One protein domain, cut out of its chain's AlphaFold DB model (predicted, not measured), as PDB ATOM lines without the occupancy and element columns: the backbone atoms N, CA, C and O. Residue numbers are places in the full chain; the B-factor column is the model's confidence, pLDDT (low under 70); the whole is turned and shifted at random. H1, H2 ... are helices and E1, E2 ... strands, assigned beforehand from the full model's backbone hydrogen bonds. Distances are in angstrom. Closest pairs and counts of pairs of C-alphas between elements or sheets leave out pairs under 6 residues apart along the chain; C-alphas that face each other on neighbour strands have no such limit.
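What this domain is: This is residues 589 to 731 of the 1232 residues of a protein of Actinokineospora alba (UniProt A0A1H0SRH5). One antiparallel sheet of five strands curls like part of a barrel round the short helix H3, while the long helix H4 packs on its other face along E5 and E4. The helical hairpin H1 and H2 crosses the sheet by its E4 edge and packs on H4, and residues 698 to 703 stick out. The printed part has 143 residues, with four named helices and five named strands in the order H1 H2 H3 E1 E2 E3 H4 E4 E5. The sheet's order is E1 E2 E3 E5 E4, and the class is mixed, helices and strands. The whole is compact, with a radius of gyration of the C-alphas of 14.9 A and spans of 44 by 42 by 33 A.

Where its parts are: H1, residues 589 to 602, begins with C-alpha 589 at (31.136, -31.226, -49.403) and measures 20.0 A. H2 is residues 613 to 622, and H3 is residues 631 to 638. E1, residues 646 to 650, E2, residues 664 to 669, and E3, residues 672 to 680 and 24.6 A long, form a meander, each strand the antiparallel neighbour of the one before. H4, residues 683 to 699, measures 24.1 A and begins with C-alpha 683 at (12.907, -42.050, -39.639). E4, residues 709 to 716, measures 20.5 A; E5, residues 722 to 729, measures 23.4 A and ends with C-alpha 729 at (34.167, -44.894, -39.770).

How they stand to each other: The sheet is strongly twisted, with E1 and E4 as edge strands. Within hydrogen-bond range are N 649 and O 666 of E1 and E2, 2.9 A; N 667 and O 675 of E2 and E3, 2.8 A; N 680 and O 724 of E3 and E5, 2.8 A; and N 725 and O 713 of E5 and E4, 2.8 A. The sheet curls round H3, whose Arg 635 has its C-alpha 6.3 A from that of Val 646, the closest of H3 and E1. There are three layers, with H1, H2 and H4 on one face of the sheet and H3 on the other. H4 runs along the strands at a height of 10.6 A over the sheet, at 25 degrees to E5 on the local plane. E3, H4 and E4 make a split strand-helix-strand unit, two strands running the same way with E5 between them, and its crossover is right-handed. H1 and H2 touch, the closest C-alphas being those of Ala 600 and Leu 619 at 5.4 A, at a shallow tilt of 8 degrees, opposite ways. H1 touches H4 with residues 597 to 602 alone, about perpendicular at 78 degrees, the closest C-alphas being those of Ala 601 and Ser 691, 4.8 A. In H1, H2, H3 and H4 every O i to N i+4 pair is within hydrogen-bond range.

The domain as a whole: The C-alphas farthest apart, those of Asp 607 and Asp 670, are 45.3 A apart. The printed part has no cut. The link from E1 to E2, residues 651 to 663, is long. The mean pLDDT of the printed part is 86.6; residue 589, residues 652 to 661 and residues 718 to 720 are under 70.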
ATOM      1  N   ARG A 589      32.580 -31.086 -49.148       63.16
ATOM      2  CA  ARG A 589      31.136 -31.226 -49.403       63.16
ATOM      3  C   ARG A 589      30.464 -32.360 -48.632       63.16
ATOM      4  O   ARG A 589      29.298 -32.215 -48.260       63.16
ATOM      5  N   ALA A 590      31.154 -33.481 -48.420       73.56
ATOM      6  CA  ALA A 590      30.624 -34.583 -47.619       73.56
ATOM      7  C   ALA A 590      30.522 -34.147 -46.149       73.56
ATOM      8  O   ALA A 590      29.459 -34.283 -45.542       73.56
ATOM      9  N   GLN A 591      31.570 -33.496 -45.629       80.12
ATOM     10  CA  GLN A 591      31.583 -32.963 -44.264       80.12
ATOM     11  C   GLN A 591      30.522 -31.871 -44.047       80.12
ATOM     12  O   GLN A 591      29.738 -31.978 -43.107       80.12
ATOM     13  N   ASP A 592      30.423 -30.883 -44.949       84.69
ATOM     14  CA  ASP A 592      29.383 -29.837 -44.925       84.69
ATOM     15  C   ASP A 592      27.968 -30.450 -44.836       84.69
ATOM     16  O   ASP A 592      27.084 -29.922 -44.158       84.69
ATOM     17  N   THR A 593      27.755 -31.589 -45.510       89.00
ATOM     18  CA  THR A 593      26.475 -32.314 -45.525       89.00
ATOM     19  C   THR A 593      26.217 -33.056 -44.211       89.00
ATOM     20  O   THR A 593      25.107 -32.983 -43.678       89.00
ATOM     21  N   VAL A 594      27.226 -33.740 -43.657       93.00
ATOM     22  CA  VAL A 594      27.128 -34.417 -42.351       93.00
ATOM     23  C   VAL A 594      26.872 -33.409 -41.231       93.00
ATOM     24  O   VAL A 594      25.997 -33.638 -40.395       93.00
ATOM     25  N   ASP A 595      27.573 -32.278 -41.222       90.94
ATOM     26  CA  ASP A 595      27.442 -31.274 -40.163       90.94
ATOM     27  C   ASP A 595      26.089 -30.547 -40.229       90.94
ATOM     28  O   ASP A 595      25.505 -30.234 -39.187       90.94
ATOM     29  N   ALA A 596      25.537 -30.340 -41.431       92.00
ATOM     30  CA  ALA A 596      24.163 -29.866 -41.609       92.00
ATOM     31  C   ALA A 596      23.123 -30.899 -41.130       92.00
ATOM     32  O   ALA A 596      22.149 -30.533 -40.470       92.00
ATOM     33  N   ALA A 597      23.339 -32.191 -41.404       94.94
ATOM     34  CA  ALA A 597      22.454 -33.266 -40.955       94.94
ATOM     35  C   ALA A 597      22.493 -33.475 -39.430       94.94
ATOM     36  O   ALA A 597      21.443 -33.646 -38.817       94.94
ATOM     37  N   ARG A 598      23.677 -33.390 -38.803       93.31
ATOM     38  CA  ARG A 598      23.860 -33.388 -37.337       93.31
ATOM     39  C   ARG A 598      23.077 -32.237 -36.689       93.31
ATOM     40  O   ARG A 598      22.309 -32.467 -35.757       93.31
ATOM     41  N   GLN A 599      23.173 -31.023 -37.245       91.56
ATOM     42  CA  GLN A 599      22.401 -29.858 -36.785       91.56
ATOM     43  C   GLN A 599      20.884 -30.034 -36.962       91.56
ATOM     44  O   GLN A 599      20.124 -29.683 -36.062       91.56
ATOM     45  N   ALA A 600      20.425 -30.601 -38.081       94.94
ATOM     46  CA  ALA A 600      19.006 -30.895 -38.287       94.94
ATOM     47  C   ALA A 600      18.493 -32.000 -37.339       94.94
ATOM     48  O   ALA A 600      17.398 -31.880 -36.795       94.94
ATOM     49  N   ALA A 601      19.297 -33.031 -37.061       95.88
ATOM     50  CA  ALA A 601      18.957 -34.085 -36.104       95.88
ATOM     51  C   ALA A 601      18.891 -33.567 -34.656       95.88
ATOM     52  O   ALA A 601      18.029 -34.000 -33.889       95.88
ATOM     53  N   ALA A 602      19.715 -32.577 -34.294       95.81
ATOM     54  CA  ALA A 602      19.626 -31.892 -33.005       95.81
ATOM     55  C   ALA A 602      18.269 -31.193 -32.777       95.81
ATOM     56  O   ALA A 602      17.817 -31.115 -31.637       95.81
ATOM     57  N   LEU A 603      17.589 -30.743 -33.844       96.44
ATOM     58  CA  LEU A 603      16.252 -30.134 -33.774       96.44
ATOM     59  C   LEU A 603      15.116 -31.150 -33.564       96.44
ATOM     60  O   LEU A 603      13.984 -30.743 -33.326       96.44
ATOM     61  N   THR A 604      15.394 -32.457 -33.629       97.19
ATOM     62  CA  THR A 604      14.390 -33.512 -33.374       97.19
ATOM     63  C   THR A 604      14.242 -33.868 -31.890       97.19
ATOM     64  O   THR A 604      13.394 -34.683 -31.533       97.19
ATOM     65  N   ARG A 605      15.064 -33.279 -31.011       97.00
ATOM     66  CA  ARG A 605      15.045 -33.507 -29.558       97.00
ATOM     67  C   ARG A 605      13.859 -32.799 -28.902       97.00
ATOM     68  O   ARG A 605      13.563 -31.651 -29.221       97.00
ATOM     69  N   THR A 606      13.242 -33.444 -27.917       96.50
ATOM     70  CA  THR A 606      12.152 -32.876 -27.105       96.50
ATOM     71  C   THR A 606      12.512 -32.878 -25.618       96.50
ATOM     72  O   THR A 606      13.390 -33.621 -25.184       96.50
ATOM     73  N   ASP A 607      11.811 -32.086 -24.800       94.62
ATOM     74  CA  ASP A 607      12.037 -32.021 -23.343       94.62
ATOM     75  C   ASP A 607      11.734 -33.336 -22.588       94.62
ATOM     76  O   ASP A 607      12.066 -33.462 -21.407       94.62
ATOM     77  N   THR A 608      11.111 -34.321 -23.249       92.56
ATOM     78  CA  THR A 608      10.825 -35.660 -22.704       92.56
ATOM     79  C   THR A 608      11.841 -36.729 -23.115       92.56
ATOM     80  O   THR A 608      11.797 -37.824 -22.559       92.56
ATOM     81  N   GLY A 609      12.754 -36.438 -24.053       92.75
ATOM     82  CA  GLY A 609      13.617 -37.446 -24.685       92.75
ATOM     83  C   GLY A 609      12.923 -38.243 -25.803       92.75
ATOM     84  O   GLY A 609      13.474 -39.221 -26.306       92.75
ATOM     85  N   GLU A 610      11.720 -37.836 -26.213       93.69
ATOM     86  CA  GLU A 610      11.053 -38.334 -27.420       93.69
ATOM     87  C   GLU A 610      11.591 -37.613 -28.674       93.69
ATOM     88  O   GLU A 610      12.272 -36.583 -28.583       93.69
ATOM     89  N   VAL A 611      11.294 -38.150 -29.858       94.12
ATOM     90  CA  VAL A 611      11.685 -37.566 -31.151       94.12
ATOM     91  C   VAL A 611      10.506 -36.782 -31.737       94.12
ATOM     92  O   VAL A 611       9.416 -37.340 -31.855       94.12
ATOM     93  N   ASP A 612      10.704 -35.521 -32.138       94.25
ATOM     94  CA  ASP A 612       9.684 -34.719 -32.838       94.25
ATOM     95  C   ASP A 612       9.467 -35.247 -34.278       94.25
ATOM     96  O   ASP A 612      10.366 -35.116 -35.119       94.25
ATOM     97  N   PRO A 613       8.285 -35.809 -34.619       87.31
ATOM     98  CA  PRO A 613       8.039 -36.384 -35.944       87.31
ATOM     99  C   PRO A 613       7.999 -35.352 -37.083       87.31
ATOM    100  O   PRO A 613       8.196 -35.716 -38.243       87.31
ATOM    101  N   GLY A 614       7.737 -34.076 -36.782       87.62
ATOM    102  CA  GLY A 614       7.788 -32.991 -37.762       87.62
ATOM    103  C   GLY A 614       9.228 -32.676 -38.156       87.62
ATOM    104  O   GLY A 614       9.561 -32.672 -39.340       87.62
ATOM    105  N   ALA A 615      10.105 -32.516 -37.163       92.94
ATOM    106  CA  ALA A 615      11.528 -32.275 -37.398       92.94
ATOM    107  C   ALA A 615      12.227 -33.468 -38.089       92.94
ATOM    108  O   ALA A 615      13.132 -33.262 -38.897       92.94
ATOM    109  N   VAL A 616      11.780 -34.710 -37.844       93.75
ATOM    110  CA  VAL A 616      12.235 -35.911 -38.581       93.75
ATOM    111  C   VAL A 616      11.966 -35.792 -40.084       93.75
ATOM    112  O   VAL A 616      12.832 -36.127 -40.895       93.75
ATOM    113  N   ALA A 617      10.785 -35.304 -40.473       89.31
ATOM    114  CA  ALA A 617      10.446 -35.121 -41.879       89.31
ATOM    115  C   ALA A 617      11.326 -34.044 -42.536       89.31
ATOM    116  O   ALA A 617      11.810 -34.250 -43.650       89.31
ATOM    117  N   ASP A 618      11.585 -32.930 -41.848       92.38
ATOM    118  CA  ASP A 618      12.466 -31.869 -42.351       92.38
ATOM    119  C   ASP A 618      13.930 -32.335 -42.469       92.38
ATOM    120  O   ASP A 618      14.558 -32.093 -43.503       92.38
ATOM    121  N   LEU A 619      14.445 -33.090 -41.485       95.06
ATOM    122  CA  LEU A 619      15.756 -33.753 -41.551       95.06
ATOM    123  C   LEU A 619      15.869 -34.621 -42.811       95.06
ATOM    124  O   LEU A 619      16.747 -34.394 -43.641       95.06
ATOM    125  N   LEU A 620      14.961 -35.586 -42.989       93.44
ATOM    126  CA  LEU A 620      15.007 -36.544 -44.101       93.44
ATOM    127  C   LEU A 620      14.781 -35.892 -45.473       93.44
ATOM    128  O   LEU A 620      15.251 -36.422 -46.482       93.44
ATOM    129  N   ASN A 621      14.084 -34.754 -45.529       90.81
ATOM    130  CA  ASN A 621      13.923 -33.962 -46.750       90.81
ATOM    131  C   ASN A 621      15.165 -33.122 -47.097       90.81
ATOM    132  O   ASN A 621      15.371 -32.836 -48.277       90.81
ATOM    133  N   GLY A 622      15.985 -32.749 -46.106       90.75
ATOM    134  CA  GLY A 622      17.217 -31.975 -46.293       90.75
ATOM    135  C   GLY A 622      18.444 -32.782 -46.739       90.75
ATOM    136  O   GLY A 622      19.402 -32.194 -47.236       90.75
ATOM    137  N   LEU A 623      18.429 -34.110 -46.587       94.31
ATOM    138  CA  LEU A 623      19.539 -34.985 -46.983       94.31
ATOM    139  C   LEU A 623      19.671 -35.134 -48.514       94.31
ATOM    140  O   LEU A 623      18.669 -35.045 -49.234       94.31
ATOM    141  N   PRO A 624      20.868 -35.505 -49.020       93.31
ATOM    142  CA  PRO A 624      20.997 -36.162 -50.321       93.31
ATOM    143  C   PRO A 624      20.048 -37.364 -50.424       93.31
ATOM    144  O   PRO A 624      19.678 -37.949 -49.407       93.31
ATOM    145  N   SER A 625      19.665 -37.765 -51.635       92.12
ATOM    146  CA  SER A 625      18.826 -38.952 -51.852       92.12
ATOM    147  C   SER A 625      19.600 -39.995 -52.640       92.12
ATOM    148  O   SER A 625      20.074 -39.700 -53.738       92.12
ATOM    149  N   LEU A 626      19.670 -41.217 -52.116       92.44
ATOM    150  CA  LEU A 626      20.031 -42.388 -52.913       92.44
ATOM    151  C   LEU A 626      18.878 -42.753 -53.859       92.44
ATOM    152  O   LEU A 626      17.741 -42.299 -53.687       92.44
ATOM    153  N   ARG A 627      19.181 -43.575 -54.869       89.62
ATOM    154  CA  ARG A 627      18.200 -44.092 -55.835       89.62
ATOM    155  C   ARG A 627      17.329 -45.200 -55.229       89.62
ATOM    156  O   ARG A 627      16.145 -45.277 -55.536       89.62
ATOM    157  N   ASP A 628      17.940 -46.039 -54.400       87.50
ATOM    158  CA  ASP A 628      17.394 -47.232 -53.744       87.50
ATOM    159  C   ASP A 628      18.358 -47.666 -52.610       87.50
ATOM    160  O   ASP A 628      19.395 -47.028 -52.412       87.50
ATOM    161  N   ASP A 629      18.038 -48.730 -51.866       84.56
ATOM    162  CA  ASP A 629      18.911 -49.361 -50.858       84.56
ATOM    163  C   ASP A 629      19.801 -50.488 -51.432       84.56
ATOM    164  O   ASP A 629      20.338 -51.308 -50.684       84.56
ATOM    165  N   SER A 630      20.006 -50.537 -52.757       86.06
ATOM    166  CA  SER A 630      20.866 -51.559 -53.372       86.06
ATOM    167  C   SER A 630      22.355 -51.351 -53.042       86.06
ATOM    168  O   SER A 630      22.799 -50.214 -52.849       86.06
ATOM    169  N   PRO A 631      23.178 -52.422 -53.083       85.94
ATOM    170  CA  PRO A 631      24.633 -52.317 -52.957       85.94
ATOM    171  C   PRO A 631      25.275 -51.313 -53.926       85.94
ATOM    172  O   PRO A 631      26.304 -50.727 -53.604       85.94
ATOM    173  N   ASP A 632      24.685 -51.079 -55.100       88.94
ATOM    174  CA  ASP A 632      25.196 -50.104 -56.069       88.94
ATOM    175  C   ASP A 632      24.996 -48.668 -55.563       88.94
ATOM    176  O   ASP A 632      25.963 -47.917 -55.481       88.94
ATOM    177  N   SER A 633      23.790 -48.322 -55.097       90.69
ATOM    178  CA  SER A 633      23.520 -47.014 -54.470       90.69
ATOM    179  C   SER A 633      24.307 -46.797 -53.171       90.69
ATOM    180  O   SER A 633      24.615 -45.663 -52.811       90.69
ATOM    181  N   ILE A 634      24.648 -47.874 -52.455       91.31
ATOM    182  CA  ILE A 634      25.484 -47.802 -51.249       91.31
ATOM    183  C   ILE A 634      26.961 -47.565 -51.606       91.31
ATOM    184  O   ILE A 634      27.622 -46.783 -50.923       91.31
ATOM    185  N   ARG A 635      27.479 -48.140 -52.703       93.12
ATOM    186  CA  ARG A 635      28.807 -47.760 -53.223       93.12
ATOM    187  C   ARG A 635      28.833 -46.309 -53.698       93.12
ATOM    188  O   ARG A 635      29.799 -45.620 -53.391       93.12
ATOM    189  N   ASP A 636      27.773 -45.829 -54.353       90.38
ATOM    190  CA  ASP A 636      27.646 -44.415 -54.738       90.38
ATOM    191  C   ASP A 636      27.732 -43.479 -53.509       90.38
ATOM    192  O   ASP A 636      28.324 -42.405 -53.602       90.38
ATOM    193  N   LEU A 637      27.208 -43.888 -52.340       92.44
ATOM    194  CA  LEU A 637      27.363 -43.149 -51.077       92.44
ATOM    195  C   LEU A 637      28.813 -43.161 -50.568       92.44
ATOM    196  O   LEU A 637      29.347 -42.106 -50.224       92.44
ATOM    197  N   VAL A 638      29.465 -44.329 -50.530       93.88
ATOM    198  CA  VAL A 638      30.868 -44.465 -50.085       93.88
ATOM    199  C   VAL A 638      31.821 -43.663 -50.980       93.88
ATOM    200  O   VAL A 638      32.727 -43.000 -50.475       93.88
ATOM    201  N   ALA A 639      31.563 -43.639 -52.290       90.12
ATOM    202  CA  ALA A 639      32.320 -42.877 -53.285       90.12
ATOM    203  C   ALA A 639      32.178 -41.343 -53.156       90.12
ATOM    204  O   ALA A 639      32.836 -40.602 -53.884       90.12
ATOM    205  N   THR A 640      31.354 -40.837 -52.226       89.88
ATOM    206  CA  THR A 640      31.384 -39.412 -51.826       89.88
ATOM    207  C   THR A 640      32.488 -39.088 -50.812       89.88
ATOM    208  O   THR A 640      32.758 -37.913 -50.564       89.88
ATOM    209  N   VAL A 641      33.126 -40.116 -50.238       91.69
ATOM    210  CA  VAL A 641      34.161 -40.009 -49.198       91.69
ATOM    211  C   VAL A 641      35.497 -40.576 -49.676       91.69
ATOM    212  O   VAL A 641      36.522 -39.933 -49.478       91.69
ATOM    213  N   PHE A 642      35.495 -41.757 -50.306       89.88
ATOM    214  CA  PHE A 642      36.712 -42.481 -50.685       89.88
ATOM    215  C   PHE A 642      36.806 -42.733 -52.197       89.88
ATOM    216  O   PHE A 642      35.869 -43.248 -52.805       89.88
ATOM    217  N   ASP A 643      37.977 -42.450 -52.773       86.94
ATOM    218  CA  ASP A 643      38.413 -43.006 -54.059       86.94
ATOM    219  C   ASP A 643      38.954 -44.437 -53.843       86.94
ATOM    220  O   ASP A 643      39.741 -44.652 -52.920       86.94
ATOM    221  N   GLY A 644      38.581 -45.399 -54.698       88.19
ATOM    222  CA  GLY A 644      39.097 -46.781 -54.688       88.19
ATOM    223  C   GLY A 644      38.092 -47.808 -55.232       88.19
ATOM    224  O   GLY A 644      36.991 -47.442 -55.652       88.19
ATOM    225  N   ASP A 645      38.453 -49.096 -55.237       90.31
ATOM    226  CA  ASP A 645      37.514 -50.197 -55.503       90.31
ATOM    227  C   ASP A 645      36.722 -50.529 -54.229       90.31
ATOM    228  O   ASP A 645      37.297 -50.939 -53.218       90.31
ATOM    229  N   VAL A 646      35.401 -50.319 -54.260       92.50
ATOM    230  CA  VAL A 646      34.530 -50.442 -53.080       92.50
ATOM    231  C   VAL A 646      33.821 -51.796 -53.065       92.50
ATOM    232  O   VAL A 646      32.923 -52.056 -53.877       92.50
ATOM    233  N   THR A 647      34.138 -52.635 -52.079       90.38
ATOM    234  CA  THR A 647      33.372 -53.857 -51.796       90.38
ATOM    235  C   THR A 647      32.533 -53.700 -50.526       90.38
ATOM    236  O   THR A 647      32.824 -52.886 -49.648       90.38
ATOM    237  N   LEU A 648      31.423 -54.440 -50.470       88.94
ATOM    238  CA  LEU A 648      30.436 -54.375 -49.395       88.94
ATOM    239  C   LEU A 648      30.186 -55.789 -48.871       88.94
ATOM    240  O   LEU A 648      29.617 -56.619 -49.584       88.94
ATOM    241  N   GLU A 649      30.590 -56.054 -47.633       83.19
ATOM    242  CA  GLU A 649      30.423 -57.356 -46.985       83.19
ATOM    243  C   GLU A 649      29.226 -57.317 -46.016       83.19
ATOM    244  O   GLU A 649      29.182 -56.456 -45.133       83.19
ATOM    245  N   PRO A 650      28.208 -58.188 -46.166       77.69
ATOM    246  CA  PRO A 650      27.014 -58.125 -45.328       77.69
ATOM    247  C   PRO A 650      27.252 -58.514 -43.864       77.69
ATOM    248  O   PRO A 650      27.827 -59.559 -43.569       77.69
ATOM    249  N   VAL A 651      26.708 -57.724 -42.935       72.81
ATOM    250  CA  VAL A 651      26.858 -57.942 -41.489       72.81
ATOM    251  C   VAL A 651      25.553 -58.458 -40.869       72.81
ATOM    252  O   VAL A 651      24.473 -57.901 -41.062       72.81
ATOM    253  N   GLY A 652      25.655 -59.511 -40.051       52.25
ATOM    254  CA  GLY A 652      24.615 -59.889 -39.085       52.25
ATOM    255  C   GLY A 652      23.516 -60.856 -39.552       52.25
ATOM    256  O   GLY A 652      22.579 -61.093 -38.776       52.25
ATOM    257  N   GLY A 653      23.602 -61.428 -40.758       43.34
ATOM    258  CA  GLY A 653      22.804 -62.593 -41.180       43.34
ATOM    259  C   GLY A 653      23.473 -63.924 -40.809       43.34
ATOM    260  O   GLY A 653      24.692 -64.050 -40.857       43.34
ATOM    261  N   HIS A 654      22.686 -64.938 -40.430       33.47
ATOM    262  CA  HIS A 654      23.207 -66.278 -40.088       33.47
ATOM    263  C   HIS A 654      23.653 -67.106 -41.311       33.47
ATOM    264  O   HIS A 654      24.322 -68.126 -41.153       33.47
ATOM    265  N   ASP A 655      23.304 -66.657 -42.518       35.03
ATOM    266  CA  ASP A 655      23.632 -67.250 -43.818       35.03
ATOM    267  C   ASP A 655      24.716 -66.467 -44.590       35.03
ATOM    268  O   ASP A 655      24.995 -66.785 -45.744       35.03
ATOM    269  N   GLY A 656      25.312 -65.434 -43.978       37.91
ATOM    270  CA  GLY A 656      26.270 -64.536 -44.635       37.91
ATOM    271  C   GLY A 656      25.634 -63.447 -45.513       37.91
ATOM    272  O   GLY A 656      26.342 -62.798 -46.280       37.91
ATOM    273  N   ARG A 657      24.312 -63.232 -45.429       38.16
ATOM    274  CA  ARG A 657      23.607 -62.160 -46.156       38.16
ATOM    275  C   ARG A 657      23.235 -60.985 -45.249       38.16
ATOM    276  O   ARG A 657      23.315 -61.058 -44.024       38.16
ATOM    277  N   ALA A 658      22.814 -59.878 -45.862       43.16
ATOM    278  CA  ALA A 658      22.309 -58.715 -45.135       43.16
ATOM    279  C   ALA A 658      20.901 -59.001 -44.593       43.16
ATOM    280  O   ALA A 658      20.105 -59.689 -45.236       43.16
ATOM    281  N   ARG A 659      20.556 -58.430 -43.433       54.12
ATOM    282  CA  ARG A 659      19.178 -58.484 -42.922       54.12
ATOM    283  C   ARG A 659      18.266 -57.644 -43.814       54.12
ATOM    284  O   ARG A 659      18.468 -56.441 -43.933       54.12
ATOM    285  N   THR A 660      17.231 -58.260 -44.379       55.97
ATOM    286  CA  THR A 660      16.336 -57.649 -45.382       55.97
ATOM    287  C   THR A 660      15.613 -56.380 -44.919       55.97
ATOM    288  O   THR A 660      15.262 -55.550 -45.747       55.97
ATOM    289  N   THR A 661      15.390 -56.209 -43.613       58.00
ATOM    290  CA  THR A 661      14.682 -55.048 -43.037       58.00
ATOM    291  C   THR A 661      15.602 -53.976 -42.449       58.00
ATOM    292  O   THR A 661      15.145 -52.867 -42.184       58.00
ATOM    293  N   ARG A 662      16.879 -54.303 -42.212       70.44
ATOM    294  CA  ARG A 662      17.907 -53.430 -41.616       70.44
ATOM    295  C   ARG A 662      19.285 -53.836 -42.155       70.44
ATOM    296  O   ARG A 662      20.054 -54.463 -41.419       70.44
ATOM    297  N   PRO A 663      19.580 -53.595 -43.444       80.81
ATOM    298  CA  PRO A 663      20.832 -54.045 -44.020       80.81
ATOM    299  C   PRO A 663      21.992 -53.210 -43.464       80.81
ATOM    300  O   PRO A 663      21.945 -51.978 -43.414       80.81
ATOM    301  N   VAL A 664      23.032 -53.921 -43.031       87.00
ATOM    302  CA  VAL A 664      24.301 -53.363 -42.566       87.00
ATOM    303  C   VAL A 664      25.409 -53.987 -43.401       87.00
ATOM    304  O   VAL A 664      25.432 -55.209 -43.580       87.00
ATOM    305  N   TYR A 665      26.314 -53.154 -43.903       89.75
ATOM    306  CA  TYR A 665      27.460 -53.575 -44.703       89.75
ATOM    307  C   TYR A 665      28.749 -53.070 -44.071       89.75
ATOM    308  O   TYR A 665      28.851 -51.886 -43.751       89.75
ATOM    309  N   GLN A 666      29.735 -53.951 -43.940       91.62
ATOM    310  CA  GLN A 666      31.125 -53.554 -43.787       91.62
ATOM    311  C   GLN A 666      31.623 -53.054 -45.142       91.62
ATOM    312  O   GLN A 666      31.353 -53.669 -46.175       91.62
ATOM    313  N   VAL A 667      32.310 -51.919 -45.136       94.00
ATOM    314  CA  VAL A 667      32.835 -51.269 -46.333       94.00
ATOM    315  C   VAL A 667      34.331 -51.522 -46.406       94.00
ATOM    316  O   VAL A 667      35.062 -51.145 -45.486       94.00
ATOM    317  N   MET A 668      34.775 -52.105 -47.517       91.94
ATOM    318  CA  MET A 668      36.190 -52.213 -47.858       91.94
ATOM    319  C   MET A 668      36.501 -51.263 -49.017       91.94
ATOM    320  O   MET A 668      35.693 -51.137 -49.941       91.94
ATOM    321  N   VAL A 669      37.672 -50.630 -48.992       92.75
ATOM    322  CA  VAL A 669      38.207 -49.815 -50.095       92.75
ATOM    323  C   VAL A 669      39.595 -50.343 -50.438       92.75
ATOM    324  O   VAL A 669      40.431 -50.496 -49.551       92.75
ATOM    325  N   ASP A 670      39.812 -50.702 -51.706       91.62
ATOM    326  CA  ASP A 670      41.041 -51.341 -52.217       91.62
ATOM    327  C   ASP A 670      41.480 -52.615 -51.448       91.62
ATOM    328  O   ASP A 670      42.610 -53.089 -51.581       91.62
ATOM    329  N   GLY A 671      40.557 -53.216 -50.686       83.56
ATOM    330  CA  GLY A 671      40.758 -54.418 -49.870       83.56
ATOM    331  C   GLY A 671      40.870 -54.182 -48.357       83.56
ATOM    332  O   GLY A 671      40.805 -55.156 -47.611       83.56
ATOM    333  N   GLU A 672      40.974 -52.933 -47.894       87.00
ATOM    334  CA  GLU A 672      41.099 -52.588 -46.467       87.00
ATOM    335  C   GLU A 672      39.758 -52.106 -45.871       87.00
ATOM    336  O   GLU A 672      39.014 -51.387 -46.548       87.00
ATOM    337  N   PRO A 673      39.409 -52.466 -44.619       91.19
ATOM    338  CA  PRO A 673      38.140 -52.087 -43.998       91.19
ATOM    339  C   PRO A 673      38.148 -50.619 -43.542       91.19
ATOM    340  O   PRO A 673      38.949 -50.229 -42.694       91.19
ATOM    341  N   VAL A 674      37.217 -49.805 -44.053       93.19
ATOM    342  CA  VAL A 674      37.145 -48.359 -43.743       93.19
ATOM    343  C   VAL A 674      35.979 -47.966 -42.832       93.19
ATOM    344  O   VAL A 674      36.035 -46.918 -42.184       93.19
ATOM    345  N   GLY A 675      34.922 -48.781 -42.751       94.00
ATOM    346  CA  GLY A 675      33.746 -48.446 -41.946       94.00
ATOM    347  C   GLY A 675      32.516 -49.314 -42.189       94.00
ATOM    348  O   GLY A 675      32.609 -50.400 -42.760       94.00
ATOM    349  N   TYR A 676      31.355 -48.814 -41.760       93.69
ATOM    350  CA  TYR A 676      30.066 -49.505 -41.854       93.69
ATOM    351  C   TYR A 676      28.966 -48.598 -42.410       93.69
ATOM    352  O   TYR A 676      28.813 -47.461 -41.964       93.69
ATOM    353  N   VAL A 677      28.150 -49.117 -43.333       94.75
ATOM    354  CA  VAL A 677      26.891 -48.477 -43.751       94.75
ATOM    355  C   VAL A 677      25.713 -49.173 -43.076       94.75
ATOM    356  O   VAL A 677      25.539 -50.382 -43.226       94.75
ATOM    357  N   LYS A 678      24.885 -48.396 -42.370       92.44
ATOM    358  CA  LYS A 678      23.643 -48.809 -41.698       92.44
ATOM    359  C   LYS A 678      22.464 -48.145 -42.418       92.44
ATOM    360  O   LYS A 678      22.356 -46.918 -42.402       92.44
ATOM    361  N   VAL A 679      21.583 -48.929 -43.049       89.88
ATOM    362  CA  VAL A 679      20.298 -48.412 -43.561       89.88
ATOM    363  C   VAL A 679      19.237 -48.600 -42.482       89.88
ATOM    364  O   VAL A 679      18.950 -49.718 -42.049       89.88
ATOM    365  N   VAL A 680      18.667 -47.485 -42.037       89.25
ATOM    366  CA  VAL A 680      17.716 -47.406 -40.931       89.25
ATOM    367  C   VAL A 680      16.305 -47.219 -41.509       89.25
ATOM    368  O   VAL A 680      16.050 -46.210 -42.176       89.25
ATOM    369  N   PRO A 681      15.384 -48.182 -41.307       80.12
ATOM    370  CA  PRO A 681      14.081 -48.191 -41.971       80.12
ATOM    371  C   PRO A 681      13.074 -47.211 -41.354       80.12
ATOM    372  O   PRO A 681      12.105 -46.858 -42.021       80.12
ATOM    373  N   ASP A 682      13.284 -46.789 -40.105       85.62
ATOM    374  CA  ASP A 682      12.426 -45.851 -39.381       85.62
ATOM    375  C   ASP A 682      13.106 -44.473 -39.273       85.62
ATOM    376  O   ASP A 682      14.274 -44.354 -38.894       85.62
ATOM    377  N   GLY A 683      12.372 -43.412 -39.620       89.25
ATOM    378  CA  GLY A 683      12.907 -42.050 -39.639       89.25
ATOM    379  C   GLY A 683      13.241 -41.477 -38.259       89.25
ATOM    380  O   GLY A 683      14.188 -40.698 -38.139       89.25
ATOM    381  N   ALA A 684      12.503 -41.864 -37.216       90.94
ATOM    382  CA  ALA A 684      12.751 -41.418 -35.847       90.94
ATOM    383  C   ALA A 684      13.918 -42.189 -35.214       90.94
ATOM    384  O   ALA A 684      14.705 -41.605 -34.469       90.94
ATOM    385  N   GLU A 685      14.092 -43.468 -35.561       90.81
ATOM    386  CA  GLU A 685      15.301 -44.232 -35.227       90.81
ATOM    387  C   GLU A 685      16.548 -43.595 -35.862       90.81
ATOM    388  O   GLU A 685      17.524 -43.325 -35.161       90.81
ATOM    389  N   PHE A 686      16.489 -43.245 -37.152       93.62
ATOM    390  CA  PHE A 686      17.590 -42.568 -37.847       93.62
ATOM    391  C   PHE A 686      17.909 -41.186 -37.255       93.62
ATOM    392  O   PHE A 686      19.075 -40.839 -37.058       93.62
ATOM    393  N   ALA A 687      16.878 -40.399 -36.934       95.25
ATOM    394  CA  ALA A 687      17.049 -39.122 -36.251       95.25
ATOM    395  C   ALA A 687      17.674 -39.287 -34.858       95.25
ATOM    396  O   ALA A 687      18.548 -38.500 -34.499       95.25
ATOM    397  N   SER A 688      17.296 -40.329 -34.106       95.62
ATOM    398  CA  SER A 688      17.910 -40.642 -32.806       95.62
ATOM    399  C   SER A 688      19.398 -40.968 -32.950       95.62
ATOM    400  O   SER A 688      20.210 -40.461 -32.181       95.62
ATOM    401  N   GLU A 689      19.767 -41.752 -33.967       94.44
ATOM    402  CA  GLU A 689      21.157 -42.110 -34.279       94.44
ATOM    403  C   GLU A 689      22.016 -40.862 -34.559       94.44
ATOM    404  O   GLU A 689      23.035 -40.643 -33.903       94.44
ATOM    405  N   LEU A 690      21.578 -39.991 -35.480       95.31
ATOM    406  CA  LEU A 690      22.305 -38.757 -35.804       95.31
ATOM    407  C   LEU A 690      22.295 -37.734 -34.664       95.31
ATOM    408  O   LEU A 690      23.287 -37.036 -34.462       95.31
ATOM    409  N   SER A 691      21.202 -37.647 -33.907       96.50
ATOM    410  CA  SER A 691      21.085 -36.767 -32.744       96.50
ATOM    411  C   SER A 691      22.018 -37.214 -31.613       96.50
ATOM    412  O   SER A 691      22.658 -36.370 -30.983       96.50
ATOM    413  N   ALA A 692      22.167 -38.523 -31.388       95.44
ATOM    414  CA  ALA A 692      23.166 -39.069 -30.475       95.44
ATOM    415  C   ALA A 692      24.596 -38.801 -30.973       95.44
ATOM    416  O   ALA A 692      25.425 -38.323 -30.197       95.44
ATOM    417  N   ALA A 693      24.875 -39.020 -32.264       92.75
ATOM    418  CA  ALA A 693      26.185 -38.754 -32.865       92.75
ATOM    419  C   ALA A 693      26.591 -37.268 -32.779       92.75
ATOM    420  O   ALA A 693      27.727 -36.966 -32.420       92.75
ATOM    421  N   ASP A 694      25.664 -36.335 -33.034       94.25
ATOM    422  CA  ASP A 694      25.861 -34.899 -32.791       94.25
ATOM    423  C   ASP A 694      26.189 -34.624 -31.315       94.25
ATOM    424  O   ASP A 694      27.177 -33.955 -31.006       94.25
ATOM    425  N   ARG A 695      25.404 -35.183 -30.382       94.00
ATOM    426  CA  ARG A 695      25.606 -34.913 -28.954       94.00
ATOM    427  C   ARG A 695      26.929 -35.466 -28.429       94.00
ATOM    428  O   ARG A 695      27.546 -34.816 -27.582       94.00
ATOM    429  N   LEU A 696      27.354 -36.631 -28.916       92.19
ATOM    430  CA  LEU A 696      28.637 -37.255 -28.593       92.19
ATOM    431  C   LEU A 696      29.811 -36.460 -29.181       92.19
ATOM    432  O   LEU A 696      30.756 -36.160 -28.454       92.19
ATOM    433  N   HIS A 697      29.720 -36.021 -30.439       88.31
ATOM    434  CA  HIS A 697      30.725 -35.149 -31.059       88.31
ATOM    435  C   HIS A 697      30.887 -33.830 -30.273       88.31
ATOM    436  O   HIS A 697      31.999 -33.427 -29.933       88.31
ATOM    437  N   GLN A 698      29.777 -33.205 -29.863       87.12
ATOM    438  CA  GLN A 698      29.791 -32.011 -29.005       87.12
ATOM    439  C   GLN A 698      30.312 -32.268 -27.577       87.12
ATOM    440  O   GLN A 698      30.714 -31.322 -26.896       87.12
ATOM    441  N   ALA A 699      30.315 -33.514 -27.089       85.50
ATOM    442  CA  ALA A 699      30.755 -33.832 -25.731       85.50
ATOM    443  C   ALA A 699      32.277 -33.717 -25.534       85.50
ATOM    444  O   ALA A 699      32.700 -33.526 -24.397       85.50
ATOM    445  N   ASN A 700      33.077 -33.767 -26.613       82.56
ATOM    446  CA  ASN A 700      34.547 -33.704 -26.561       82.56
ATOM    447  C   ASN A 700      35.146 -34.732 -25.572       82.56
ATOM    448  O   ASN A 700      35.987 -34.390 -24.740       82.56
ATOM    449  N   LEU A 701      34.662 -35.977 -25.648       89.50
ATOM    450  CA  LEU A 701      35.098 -37.087 -24.796       89.50
ATOM    451  C   LEU A 701      36.593 -37.382 -24.986       89.50
ATOM    452  O   LEU A 701      37.143 -37.223 -26.077       89.50
ATOM    453  N   THR A 702      37.243 -37.817 -23.909       89.75
ATOM    454  CA  THR A 702      38.673 -38.159 -23.864       89.75
ATOM    455  C   THR A 702      38.935 -39.590 -23.392       89.75
ATOM    456  O   THR A 702      40.007 -40.128 -23.664       89.75
ATOM    457  N   SER A 703      37.957 -40.224 -22.736       89.94
ATOM    458  CA  SER A 703      37.982 -41.632 -22.316       89.94
ATOM    459  C   SER A 703      37.164 -42.559 -23.227       89.94
ATOM    460  O   SER A 703      37.277 -43.776 -23.095       89.94
ATOM    461  N   PHE A 704      36.376 -42.011 -24.160       90.50
ATOM    462  CA  PHE A 704      35.738 -42.763 -25.246       90.50
ATOM    463  C   PHE A 704      36.127 -42.204 -26.616       90.50
ATOM    464  O   PHE A 704      35.947 -41.015 -26.881       90.50
ATOM    465  N   GLY A 705      36.551 -43.090 -27.517       91.81
ATOM    466  CA  GLY A 705      36.411 -42.879 -28.953       91.81
ATOM    467  C   GLY A 705      34.945 -43.011 -29.380       91.81
ATOM    468  O   GLY A 705      34.173 -43.763 -28.783       91.81
ATOM    469  N   VAL A 706      34.557 -42.295 -30.432       91.50
ATOM    470  CA  VAL A 706      33.240 -42.396 -31.079       91.50
ATOM    471  C   VAL A 706      33.496 -42.369 -32.587       91.50
ATOM    472  O   VAL A 706      34.188 -41.451 -33.031       91.50
ATOM    473  N   PRO A 707      33.007 -43.335 -33.388       92.25
ATOM    474  CA  PRO A 707      33.254 -43.331 -34.825       92.25
ATOM    475  C   PRO A 707      32.623 -42.113 -35.491       92.25
ATOM    476  O   PRO A 707      31.448 -41.807 -35.270       92.25
ATOM    477  N   ASP A 708      33.390 -41.429 -36.336       91.31
ATOM    478  CA  ASP A 708      32.851 -40.311 -37.099       91.31
ATOM    479  C   ASP A 708      31.829 -40.777 -38.137       91.31
ATOM    480  O   ASP A 708      31.956 -41.837 -38.754       91.31
ATOM    481  N   VAL A 709      30.811 -39.943 -38.341       94.31
ATOM    482  CA  VAL A 709      29.862 -40.093 -39.443       94.31
ATOM    483  C   VAL A 709      30.525 -39.488 -40.675       94.31
ATOM    484  O   VAL A 709      30.828 -38.299 -40.687       94.31
ATOM    485  N   LEU A 710      30.777 -40.312 -41.687       95.00
ATOM    486  CA  LEU A 710      31.519 -39.942 -42.893       95.00
ATOM    487  C   LEU A 710      30.592 -39.457 -44.013       95.00
ATOM    488  O   LEU A 710      30.928 -38.525 -44.737       95.00
ATOM    489  N   ALA A 711      29.413 -40.073 -44.141       95.75
ATOM    490  CA  ALA A 711      28.378 -39.653 -45.079       95.75
ATOM    491  C   ALA A 711      26.974 -40.013 -44.578       95.75
ATOM    492  O   ALA A 711      26.783 -40.936 -43.780       95.75
ATOM    493  N   VAL A 712      25.979 -39.284 -45.079       96.25
ATOM    494  CA  VAL A 712      24.557 -39.459 -44.761       96.25
ATOM    495  C   VAL A 712      23.706 -39.270 -46.008       96.25
ATOM    496  O   VAL A 712      23.984 -38.403 -46.838       96.25
ATOM    497  N   ALA A 713      22.631 -40.045 -46.120       95.75
ATOM    498  CA  ALA A 713      21.634 -39.869 -47.166       95.75
ATOM    499  C   ALA A 713      20.234 -40.273 -46.694       95.75
ATOM    500  O   ALA A 713      20.058 -41.022 -45.735       95.75
ATOM    501  N   SER A 714      19.229 -39.785 -47.411       94.50
ATOM    502  CA  SER A 714      17.878 -40.338 -47.409       94.50
ATOM    503  C   SER A 714      17.768 -41.421 -48.485       94.50
ATOM    504  O   SER A 714      18.435 -41.355 -49.521       94.50
ATOM    505  N   VAL A 715      16.934 -42.429 -48.245       91.00
ATOM    506  CA  VAL A 715      16.675 -43.525 -49.190       91.00
ATOM    507  C   VAL A 715      15.161 -43.660 -49.373       91.00
ATOM    508  O   VAL A 715      14.441 -43.619 -48.372       91.00
ATOM    509  N   PRO A 716      14.635 -43.785 -50.604       85.94
ATOM    510  CA  PRO A 716      13.201 -43.975 -50.809       85.94
ATOM    511  C   PRO A 716      12.726 -45.308 -50.213       85.94
ATOM    512  O   PRO A 716      13.288 -46.363 -50.499       85.94
ATOM    513  N   GLY A 717      11.682 -45.259 -49.385       74.38
ATOM    514  CA  GLY A 717      10.965 -46.438 -48.901       74.38
ATOM    515  C   GLY A 717       9.970 -46.975 -49.944       74.38
ATOM    516  O   GLY A 717       9.486 -46.207 -50.781       74.38
ATOM    517  N   PRO A 718       9.622 -48.276 -49.901       62.00
ATOM    518  CA  PRO A 718       8.700 -48.904 -50.859       62.00
ATOM    519  C   PRO A 718       7.260 -48.369 -50.756       62.00
ATOM    520  O   PRO A 718       6.501 -48.427 -51.719       62.00
ATOM    521  N   ASP A 719       6.901 -47.811 -49.602       67.12
ATOM    522  CA  ASP A 719       5.629 -47.157 -49.280       67.12
ATOM    523  C   ASP A 719       5.625 -45.640 -49.577       67.12
ATOM    524  O   ASP A 719       4.640 -44.951 -49.316       67.12
ATOM    525  N   GLY A 720       6.725 -45.100 -50.116       68.56
ATOM    526  CA  GLY A 720       6.907 -43.667 -50.355       68.56
ATOM    527  C   GLY A 720       7.364 -42.861 -49.132       68.56
ATOM    528  O   GLY A 720       7.462 -41.635 -49.226       68.56
ATOM    529  N   THR A 721       7.676 -43.509 -48.003       79.06
ATOM    530  CA  THR A 721       8.404 -42.859 -46.899       79.06
ATOM    531  C   THR A 721       9.855 -42.554 -47.292       79.06
ATOM    532  O   THR A 721      10.349 -42.979 -48.341       79.06
ATOM    533  N   ARG A 722      10.572 -41.806 -46.445       83.44
ATOM    534  CA  ARG A 722      12.036 -41.718 -46.507       83.44
ATOM    535  C   ARG A 722      12.640 -42.512 -45.355       83.44
ATOM    536  O   ARG A 722      12.316 -42.266 -44.198       83.44
ATOM    537  N   ARG A 723      13.546 -43.420 -45.700       88.19
ATOM    538  CA  ARG A 723      14.489 -44.087 -44.799       88.19
ATOM    539  C   ARG A 723      15.763 -43.248 -44.698       88.19
ATOM    540  O   ARG A 723      15.984 -42.357 -45.525       88.19
ATOM    541  N   GLY A 724      16.620 -43.551 -43.730       91.88
ATOM    542  CA  GLY A 724      17.948 -42.947 -43.625       91.88
ATOM    543  C   GLY A 724      19.065 -43.960 -43.863       91.88
ATOM    544  O   GLY A 724      18.935 -45.130 -43.515       91.88
ATOM    545  N   ALA A 725      20.176 -43.515 -44.443       94.12
ATOM    546  CA  ALA A 725      21.417 -44.271 -44.556       94.12
ATOM    547  C   ALA A 725      22.554 -43.476 -43.906       94.12
ATOM    548  O   ALA A 725      22.706 -42.276 -44.154       94.12
ATOM    549  N   LEU A 726      23.340 -44.154 -43.074       94.19
ATOM    550  CA  LEU A 726      24.473 -43.592 -42.347       94.19
ATOM    551  C   LEU A 726      25.722 -44.417 -42.656       94.19
ATOM    552  O   LEU A 726      25.704 -45.635 -42.489       94.19
ATOM    553  N   PHE A 727      26.793 -43.752 -43.088       95.44
ATOM    554  CA  PHE A 727      28.127 -44.329 -43.229       95.44
ATOM    555  C   PHE A 727      28.999 -43.820 -42.079       95.44
ATOM    556  O   PHE A 727      29.223 -42.612 -41.974       95.44
ATOM    557  N   SER A 728      29.474 -44.714 -41.213       94.94
ATOM    558  CA  SER A 728      30.405 -44.392 -40.126       94.94
ATOM    559  C   SER A 728      31.784 -44.989 -40.377       94.94
ATOM    560  O   SER A 728      31.901 -46.050 -40.991       94.94
ATOM    561  N   ALA A 729      32.815 -44.349 -39.831       94.50
ATOM    562  CA  ALA A 729      34.167 -44.894 -39.770       94.50
ATOM    563  C   ALA A 729      34.221 -46.238 -39.015       94.50
ATOM    564  O   ALA A 729      33.316 -46.583 -38.246       94.50
ATOM    565  N   LEU A 730      35.297 -46.995 -39.226       92.06
ATOM    566  CA  LEU A 730      35.568 -48.228 -38.488       92.06
ATOM    567  C   LEU A 730      35.877 -47.923 -37.012       92.06
ATOM    568  O   LEU A 730      36.759 -47.122 -36.705       92.06
ATOM    569  N   ALA A 731      35.176 -48.592 -36.096       91.38
ATOM    570  CA  ALA A 731      35.527 -48.600 -34.678       91.38
ATOM    571  C   ALA A 731      36.721 -49.553 -34.448       91.38
ATOM    572  O   ALA A 731      36.623 -50.719 -34.835       91.38
TER     573      ALA A 731